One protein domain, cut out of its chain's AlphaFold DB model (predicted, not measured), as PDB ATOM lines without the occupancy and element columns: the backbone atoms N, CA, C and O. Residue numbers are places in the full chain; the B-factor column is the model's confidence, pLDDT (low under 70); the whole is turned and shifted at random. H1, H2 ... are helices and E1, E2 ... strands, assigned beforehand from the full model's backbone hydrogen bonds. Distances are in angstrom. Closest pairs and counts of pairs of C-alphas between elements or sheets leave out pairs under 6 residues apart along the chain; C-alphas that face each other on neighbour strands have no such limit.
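What this domain is: This is residues 7 to 71 of the 71 residues of an uncharacterized protein of Salmonella enterica (UniProt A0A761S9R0). Helices H1 and H2 cover one face of a small sheet, making two layers; H3 runs off from it, with residues 62 to 71 sticking out. The 65 printed residues, mixed in class, hold H1, H2, the meander E1 E2 E3, each strand the antiparallel neighbour of the one before, and H3. The whole is loose, radius of gyration of the C-alphas 14.2 A, spanning 44 by 19 by 19 A.

How they stand to each other: H1, residues 7 to 16, is over E3, residues 48 to 53; their closest C-alphas, Val 10 and Leu 49, are 5.5 A apart. H2, residues 23 to 30, stands up from the same face at 45 degrees. N 35 of E1, residues 35 to 37, and O 42 of E2, residues 40 to 45, are 3.0 A apart; N 43 and O 50 of E3, 2.9 A. H3, residues 55 to 69, only grazes the sheet. In H1, H2 and H3 every O i to N i+4 pair is within hydrogen-bond range.

Where its parts are: C-alpha 7, where H1 begins, is at (47.362, 48.261, -22.121); H3 is 21.4 A long from first to last C-alpha, and its last, C-alpha 69, is at (33.376, 16.970, -45.386).

The domain as a whole: The printed part has no cut; residues 68 to 71 have pLDDT under 70.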
ATOM      1  N   GLU A   7      48.790  48.417 -22.374       83.38
ATOM      2  CA  GLU A   7      47.362  48.261 -22.121       83.38
ATOM      3  C   GLU A   7      46.519  48.610 -23.354       83.38
ATOM      4  O   GLU A   7      45.730  47.781 -23.799       83.38
ATOM      5  N   ASP A   8      46.775  49.752 -24.006       85.62
ATOM      6  CA  ASP A   8      46.097  50.134 -25.256       85.62
ATOM      7  C   ASP A   8      46.231  49.063 -26.346       85.62
ATOM      8  O   ASP A   8      45.298  48.794 -27.110       85.62
ATOM      9  N   ARG A   9      47.414  48.444 -26.446       85.62
ATOM     10  CA  ARG A   9      47.676  47.377 -27.420       85.62
ATOM     11  C   ARG A   9      46.886  46.115 -27.099       85.62
ATOM     12  O   ARG A   9      46.321  45.515 -28.013       85.62
ATOM     13  N   VAL A  10      46.829  45.737 -25.825       84.38
ATOM     14  CA  VAL A  10      46.065  44.580 -25.350       84.38
ATOM     15  C   VAL A  10      44.566  44.806 -25.546       84.38
ATOM     16  O   VAL A  10      43.905  43.959 -26.144       84.38
ATOM     17  N   MET A  11      44.052  45.979 -25.174       85.31
ATOM     18  CA  MET A  11      42.650  46.366 -25.357       85.31
ATOM     19  C   MET A  11      42.230  46.338 -26.827       85.31
ATOM     20  O   MET A  11      41.211  45.745 -27.179       85.31
ATOM     21  N   ARG A  12      43.052  46.898 -27.724       85.88
ATOM     22  CA  ARG A  12      42.797  46.819 -29.173       85.88
ATOM     23  C   ARG A  12      42.802  45.384 -29.690       85.88
ATOM     24  O   ARG A  12      42.008  45.061 -30.572       85.88
ATOM     25  N   ALA A  13      43.700  44.538 -29.193       84.62
ATOM     26  CA  ALA A  13      43.773  43.144 -29.616       84.62
ATOM     27  C   ALA A  13      42.538  42.346 -29.155       84.62
ATOM     28  O   ALA A  13      41.973  41.601 -29.953       84.62
ATOM     29  N   LEU A  14      42.064  42.570 -27.926       83.88
ATOM     30  CA  LEU A  14      40.831  41.971 -27.403       83.88
ATOM     31  C   LEU A  14      39.593  42.425 -28.187       83.88
ATOM     32  O   LEU A  14      38.779  41.594 -28.592       83.88
ATOM     33  N   ALA A  15      39.498  43.725 -28.483       84.31
ATOM     34  CA  ALA A  15      38.403  44.285 -29.270       84.31
ATOM     35  C   ALA A  15      38.352  43.713 -30.700       84.31
ATOM     36  O   ALA A  15      37.273  43.396 -31.196       84.31
ATOM     37  N   ARG A  16      39.508  43.516 -31.357       84.19
ATOM     38  CA  ARG A  16      39.583  42.884 -32.694       84.19
ATOM     39  C   ARG A  16      39.085  41.442 -32.704       84.19
ATOM     40  O   ARG A  16      38.577  40.986 -33.722       84.19
ATOM     41  N   GLU A  17      39.228  40.743 -31.588       77.56
ATOM     42  CA  GLU A  17      38.740  39.376 -31.416       77.56
ATOM     43  C   GLU A  17      37.274  39.319 -30.952       77.56
ATOM     44  O   GLU A  17      36.721  38.226 -30.822       77.56
ATOM     45  N   GLY A  18      36.633  40.474 -30.718       78.69
ATOM     46  CA  GLY A  18      35.247  40.575 -30.248       78.69
ATOM     47  C   GLY A  18      35.056  40.163 -28.786       78.69
ATOM     48  O   GLY A  18      33.945  39.829 -28.372       78.69
ATOM     49  N   ILE A  19      36.135  40.149 -28.005       77.06
ATOM     50  CA  ILE A  19      36.120  39.701 -26.615       77.06
ATOM     51  C   ILE A  19      35.744  40.877 -25.726       77.06
ATOM     52  O   ILE A  19      36.428  41.899 -25.716       77.06
ATOM     53  N   HIS A  20      34.682  40.698 -24.951       77.44
ATOM     54  CA  HIS A  20      34.302  41.629 -23.901       77.44
ATOM     55  C   HIS A  20      34.785  41.056 -22.573       77.44
ATOM     56  O   HIS A  20      34.260  40.044 -22.109       77.44
ATOM     57  N   ILE A  21      35.801  41.690 -21.995       80.19
ATOM     58  CA  ILE A  21      36.273  41.406 -20.640       80.19
ATOM     59  C   ILE A  21      36.125  42.656 -19.780       80.19
ATOM     60  O   ILE A  21      36.197  43.779 -20.278       80.19
ATOM     61  N   SER A  22      35.888  42.439 -18.495       85.56
ATOM     62  CA  SER A  22      35.787  43.484 -17.479       85.56
ATOM     63  C   SER A  22      37.143  44.130 -17.171       85.56
ATOM     64  O   SER A  22      38.196  43.522 -17.363       85.56
ATOM     65  N   ASP A  23      37.126  45.339 -16.608       85.19
ATOM     66  CA  ASP A  23      38.340  46.052 -16.170       85.19
ATOM     67  C   ASP A  23      39.177  45.230 -15.171       85.19
ATOM     68  O   ASP A  23      40.412  45.227 -15.206       85.19
ATOM     69  N   SER A  24      38.508  44.449 -14.319       85.88
ATOM     70  CA  SER A  24      39.153  43.505 -13.402       85.88
ATOM     71  C   SER A  24      39.900  42.400 -14.151       85.88
ATOM     72  O   SER A  24      41.041  42.084 -13.823       85.88
ATOM     73  N   GLU A  25      39.291  41.825 -15.188       86.12
ATOM     74  CA  GLU A  25      39.924  40.813 -16.036       86.12
ATOM     75  C   GLU A  25      41.111  41.384 -16.814       86.12
ATOM     76  O   GLU A  25      42.150  40.733 -16.892       86.12
ATOM     77  N   ILE A  26      41.005  42.617 -17.317       85.62
ATOM     78  CA  ILE A  26      42.117  43.320 -17.972       85.62
ATOM     79  C   ILE A  26      43.288  43.473 -17.000       85.62
ATOM     80  O   ILE A  26      44.420  43.130 -17.341       85.62
ATOM     81  N   THR A  27      43.016  43.900 -15.767       87.25
ATOM     82  CA  THR A  27      44.040  44.048 -14.721       87.25
ATOM     83  C   THR A  27      44.736  42.718 -14.416       87.25
ATOM     84  O   THR A  27      45.969  42.656 -14.349       87.25
ATOM     85  N   LEU A  28      43.973  41.629 -14.282       88.19
ATOM     86  CA  LEU A  28      44.524  40.285 -14.074       88.19
ATOM     87  C   LEU A  28      45.378  39.851 -15.272       88.19
ATOM     88  O   LEU A  28      46.498  39.363 -15.100       88.19
ATOM     89  N   LEU A  29      44.882  40.084 -16.487       87.62
ATOM     90  CA  LEU A  29      45.567  39.737 -17.724       87.62
ATOM     91  C   LEU A  29      46.906  40.482 -17.845       87.62
ATOM     92  O   LEU A  29      47.933  39.860 -18.115       87.62
ATOM     93  N   MET A  30      46.906  41.789 -17.573       85.06
ATOM     94  CA  MET A  30      48.097  42.645 -17.542       85.06
ATOM     95  C   MET A  30      49.078  42.251 -16.431       85.06
ATOM     96  O   MET A  30      50.287  42.380 -16.616       85.06
ATOM     97  N   SER A  31      48.580  41.688 -15.325       87.44
ATOM     98  CA  SER A  31      49.397  41.102 -14.248       87.44
ATOM     99  C   SER A  31      50.007  39.739 -14.622       87.44
ATOM    100  O   SER A  31      50.720  39.133 -13.823       87.44
ATOM    101  N   GLY A  32      49.744  39.241 -15.835       85.69
ATOM    102  CA  GLY A  32      50.282  37.985 -16.362       85.69
ATOM    103  C   GLY A  32      49.403  36.761 -16.101       85.69
ATOM    104  O   GLY A  32      49.799  35.639 -16.445       85.69
ATOM    105  N   ILE A  33      48.212  36.950 -15.529       88.56
ATOM    106  CA  ILE A  33      47.251  35.871 -15.300       88.56
ATOM    107  C   ILE A  33      46.623  35.482 -16.636       88.56
ATOM    108  O   ILE A  33      46.263  36.318 -17.462       88.56
ATOM    109  N   LYS A  34      46.513  34.174 -16.865       90.00
ATOM    110  CA  LYS A  34      45.885  33.643 -18.073       90.00
ATOM    111  C   LYS A  34      44.374  33.647 -17.899       90.00
ATOM    112  O   LYS A  34      43.878  33.097 -16.919       90.00
ATOM    113  N   LEU A  35      43.655  34.183 -18.876       87.06
ATOM    114  CA  LEU A  35      42.198  34.085 -18.937       87.06
ATOM    115  C   LEU A  35      41.805  33.027 -19.962       87.06
ATOM    116  O   LEU A  35      42.352  33.000 -21.058       87.06
ATOM    117  N   SER A  36      40.865  32.154 -19.616       85.75
ATOM    118  CA  SER A  36      40.324  31.145 -20.529       85.75
ATOM    119  C   SER A  36      38.851  31.438 -20.780       85.75
ATOM    120  O   SER A  36      38.045  31.333 -19.860       85.75
ATOM    121  N   GLN A  37      38.492  31.789 -22.012       80.56
ATOM    122  CA  GLN A  37      37.123  32.136 -22.392       80.56
ATOM    123  C   GLN A  37      36.876  31.791 -23.865       80.56
ATOM    124  O   GLN A  37      37.766  31.960 -24.698       80.56
ATOM    125  N   ASN A  38      35.667  31.323 -24.200       79.69
ATOM    126  CA  ASN A  38      35.265  30.965 -25.571       79.69
ATOM    127  C   ASN A  38      36.268  30.039 -26.274       79.69
ATOM    128  O   ASN A  38      36.680  30.290 -27.408       79.69
ATOM    129  N   ASP A  39      36.704  28.996 -25.565       84.62
ATOM    130  CA  ASP A  39      37.695  28.034 -26.045       84.62
ATOM    131  C   ASP A  39      39.049  28.635 -26.474       84.62
ATOM    132  O   ASP A  39      39.819  28.040 -27.237       84.62
ATOM    133  N   LYS A  40      39.370  29.822 -25.964       85.56
ATOM    134  CA  LYS A  40      40.647  30.499 -26.157       85.56
ATOM    135  C   LYS A  40      41.275  30.813 -24.805       85.56
ATOM    136  O   LYS A  40      40.584  31.070 -23.826       85.56
ATOM    137  N   ILE A  41      42.598  30.793 -24.770       88.69
ATOM    138  CA  ILE A  41      43.425  31.201 -23.641       88.69
ATOM    139  C   ILE A  41      44.139  32.487 -24.041       88.69
ATOM    140  O   ILE A  41      44.884  32.507 -25.023       88.69
ATOM    141  N   TYR A  42      43.931  33.529 -23.254       87.94
ATOM    142  CA  TYR A  42      44.534  34.845 -23.381       87.94
ATOM    143  C   TYR A  42      45.637  34.990 -22.346       87.94
ATOM    144  O   TYR A  42      45.458  34.655 -21.175       87.94
ATOM    145  N   GLN A  43      46.783  35.503 -22.773       90.12
ATOM    146  CA  GLN A  43      47.903  35.776 -21.888       90.12
ATOM    147  C   GLN A  43      48.634  37.027 -22.353       90.12
ATOM    148  O   GLN A  43      48.992  37.115 -23.522       90.12
ATOM    149  N   VAL A  44      48.937  37.953 -21.446       89.19
ATOM    150  CA  VAL A  44      49.849  39.058 -21.760       89.19
ATOM    151  C   VAL A  44      51.265  38.680 -21.344       89.19
ATOM    152  O   VAL A  44      51.510  38.282 -20.206       89.19
ATOM    153  N   LYS A  45      52.213  38.789 -22.278       85.81
ATOM    154  CA  LYS A  45      53.653  38.672 -22.007       85.81
ATOM    155  C   LYS A  45      54.362  39.881 -22.593       85.81
ATOM    156  O   LYS A  45      54.209  40.165 -23.775       85.81
ATOM    157  N   GLY A  46      55.108  40.616 -21.767       82.56
ATOM    158  CA  GLY A  46      55.846  41.803 -22.220       82.56
ATOM    159  C   GLY A  46      54.961  42.881 -22.863       82.56
ATOM    160  O   GLY A  46      55.403  43.561 -23.782       82.56
ATOM    161  N   GLY A  47      53.697  43.000 -22.435       80.94
ATOM    162  CA  GLY A  47      52.734  43.946 -23.013       80.94
ATOM    163  C   GLY A  47      52.132  43.526 -24.359       80.94
ATOM    164  O   GLY A  47      51.526  44.349 -25.041       80.94
ATOM    165  N   ILE A  48      52.305  42.263 -24.756       84.44
ATOM    166  CA  ILE A  48      51.742  41.691 -25.982       84.44
ATOM    167  C   ILE A  48      50.709  40.631 -25.607       84.44
ATOM    168  O   ILE A  48      50.987  39.750 -24.791       84.44
ATOM    169  N   LEU A  49      49.525  40.701 -26.224       86.94
ATOM    170  CA  LEU A  49      48.486  39.685 -26.088       86.94
ATOM    171  C   LEU A  49      48.835  38.447 -26.923       86.94
ATOM    172  O   LEU A  49      48.919  38.507 -28.147       86.94
ATOM    173  N   HIS A  50      48.973  37.311 -26.255       88.31
ATOM    174  CA  HIS A  50      49.061  35.989 -26.852       88.31
ATOM    175  C   HIS A  50      47.721  35.274 -26.721       88.31
ATOM    176  O   HIS A  50      47.125  35.241 -25.643       88.31
ATOM    177  N   ILE A  51      47.279  34.668 -27.820       87.75
ATOM    178  CA  ILE A  51      46.022  33.927 -27.901       87.75
ATOM    179  C   ILE A  51      46.353  32.498 -28.307       87.75
ATOM    180  O   ILE A  51      47.032  32.263 -29.305       87.75
ATOM    181  N   SER A  52      45.890  31.535 -27.523       87.44
ATOM    182  CA  SER A  52      45.984  30.105 -27.823       87.44
ATOM    183  C   SER A  52      44.592  29.489 -27.804       87.44
ATOM    184  O   SER A  52      43.692  30.020 -27.167       87.44
ATOM    185  N   VAL A  53      44.388  28.378 -28.505       85.38
ATOM    186  CA  VAL A  53      43.102  27.662 -28.500       85.38
ATOM    187  C   VAL A  53      43.146  26.585 -27.416       85.38
ATOM    188  O   VAL A  53      44.173  25.924 -27.254       85.38
ATOM    189  N   THR A  54      42.061  26.405 -26.665       85.06
ATOM    190  CA  THR A  54      41.938  25.301 -25.702       85.06
ATOM    191  C   THR A  54      41.817  23.961 -26.435       85.06
ATOM    192  O   THR A  54      41.473  23.902 -27.618       85.06
ATOM    193  N   ALA A  55      42.046  22.851 -25.727       82.31
ATOM    194  CA  ALA A  55      41.778  21.515 -26.265       82.31
ATOM    195  C   ALA A  55      40.316  21.371 -26.742       82.31
ATOM    196  O   ALA A  55      40.065  20.800 -27.802       82.31
ATOM    197  N   ASN A  56      39.371  21.975 -26.014       80.75
ATOM    198  CA  ASN A  56      37.959  22.015 -26.396       80.75
ATOM    199  C   ASN A  56      37.743  22.801 -27.696       80.75
ATOM    200  O   ASN A  56      37.069  22.310 -28.596       80.75
ATOM    201  N   GLY A  57      38.389  23.957 -27.870       78.50
ATOM    202  CA  GLY A  57      38.302  24.726 -29.116       78.50
ATOM    203  C   GLY A  57      38.888  24.005 -30.316       78.50
ATOM    204  O   GLY A  57      38.341  24.079 -31.419       78.50
ATOM    205  N   LEU A  58      39.985  23.276 -30.107       82.38
ATOM    206  CA  LEU A  58      40.559  22.411 -31.131       82.38
ATOM    207  C   LEU A  58      39.574  21.305 -31.514       82.38
ATOM    208  O   LEU A  58      39.324  21.125 -32.705       82.38
ATOM    209  N   MET A  59      38.964  20.640 -30.529       83.94
ATOM    210  CA  MET A  59      37.963  19.594 -30.750       83.94
ATOM    211  C   MET A  59      36.736  20.128 -31.502       83.94
ATOM    212  O   MET A  59      36.343  19.554 -32.517       83.94
ATOM    213  N   THR A  60      36.180  21.268 -31.085       82.56
ATOM    214  CA  THR A  60      35.035  21.919 -31.742       82.56
ATOM    215  C   THR A  60      35.346  22.274 -33.197       82.56
ATOM    216  O   THR A  60      34.534  22.032 -34.096       82.56
ATOM    217  N   ARG A  61      36.543  22.813 -33.473       81.88
ATOM    218  CA  ARG A  61      36.986  23.106 -34.847       81.88
ATOM    219  C   ARG A  61      37.149  21.835 -35.676       81.88
ATOM    220  O   ARG A  61      36.743  21.834 -36.837       81.88
ATOM    221  N   TRP A  62      37.698  20.776 -35.085       83.56
ATOM    222  CA  TRP A  62      37.847  19.473 -35.733       83.56
ATOM    223  C   TRP A  62      36.490  18.870 -36.098       83.56
ATOM    224  O   TRP A  62      36.260  18.548 -37.261       83.56
ATOM    225  N   GLN A  63      35.550  18.817 -35.153       83.12
ATOM    226  CA  GLN A  63      34.189  18.327 -35.397       83.12
ATOM    227  C   GLN A  63      33.477  19.129 -36.491       83.12
ATOM    228  O   GLN A  63      32.825  18.552 -37.361       83.12
ATOM    229  N   LYS A  64      33.629  20.458 -36.494       83.19
ATOM    230  CA  LYS A  64      33.054  21.322 -37.535       83.19
ATOM    231  C   LYS A  64      33.672  21.062 -38.912       83.19
ATOM    232  O   LYS A  64      32.956  21.122 -39.907       83.19
ATOM    233  N   ALA A  65      34.976  20.797 -38.980       78.81
ATOM    234  CA  ALA A  65      35.665  20.477 -40.228       78.81
ATOM    235  C   ALA A  65      35.250  19.103 -40.775       78.81
ATOM    236  O   ALA A  65      34.988  18.992 -41.969       78.81
ATOM    237  N   VAL A  66      35.123  18.097 -39.905       80.12
ATOM    238  CA  VAL A  66      34.631  16.760 -40.276       80.12
ATOM    239  C   VAL A  66      33.200  16.846 -40.805       80.12
ATOM    240  O   VAL A  66      32.951  16.432 -41.928       80.12
ATOM    241  N   ARG A  67      32.289  17.520 -40.085       72.62
ATOM    242  CA  ARG A  67      30.889  17.693 -40.522       72.62
ATOM    243  C   ARG A  67      30.723  18.399 -41.871       72.62
ATOM    244  O   ARG A  67      29.712  18.199 -42.525       72.62
ATOM    245  N   ARG A  68      31.671  19.250 -42.278       65.31
ATOM    246  CA  ARG A  68      31.651  19.901 -43.602       65.31
ATOM    247  C   ARG A  68      32.138  18.998 -44.729       65.31
ATOM    248  O   ARG A  68      31.939  19.347 -45.883       65.31
ATOM    249  N   LYS A  69      32.837  17.913 -44.405       59.03
ATOM    250  CA  LYS A  69      33.376  16.970 -45.386       59.03
ATOM    251  C   LYS A  69      32.359  15.886 -45.765       59.03
ATOM    252  O   LYS A  69      32.520  15.276 -46.811       59.03
ATOM    253  N   ASP A  70      31.340  15.692 -44.927       53.19
ATOM    254  CA  ASP A  70      30.234  14.741 -45.116       53.19
ATOM    255  C   ASP A  70      28.959  15.369 -45.731       53.19
ATOM    256  O   ASP A  70      27.944  14.683 -45.830       53.19
ATOM    257  N   ALA A  71      28.978  16.656 -46.110       50.25
ATOM    258  CA  ALA A  71      27.829  17.389 -46.663       50.25
ATOM    259  C   ALA A  71      27.987  17.699 -48.156       50.25
ATOM    260  O   ALA A  71      29.127  18.013 -48.569       50.25
TER     261      ALA A  71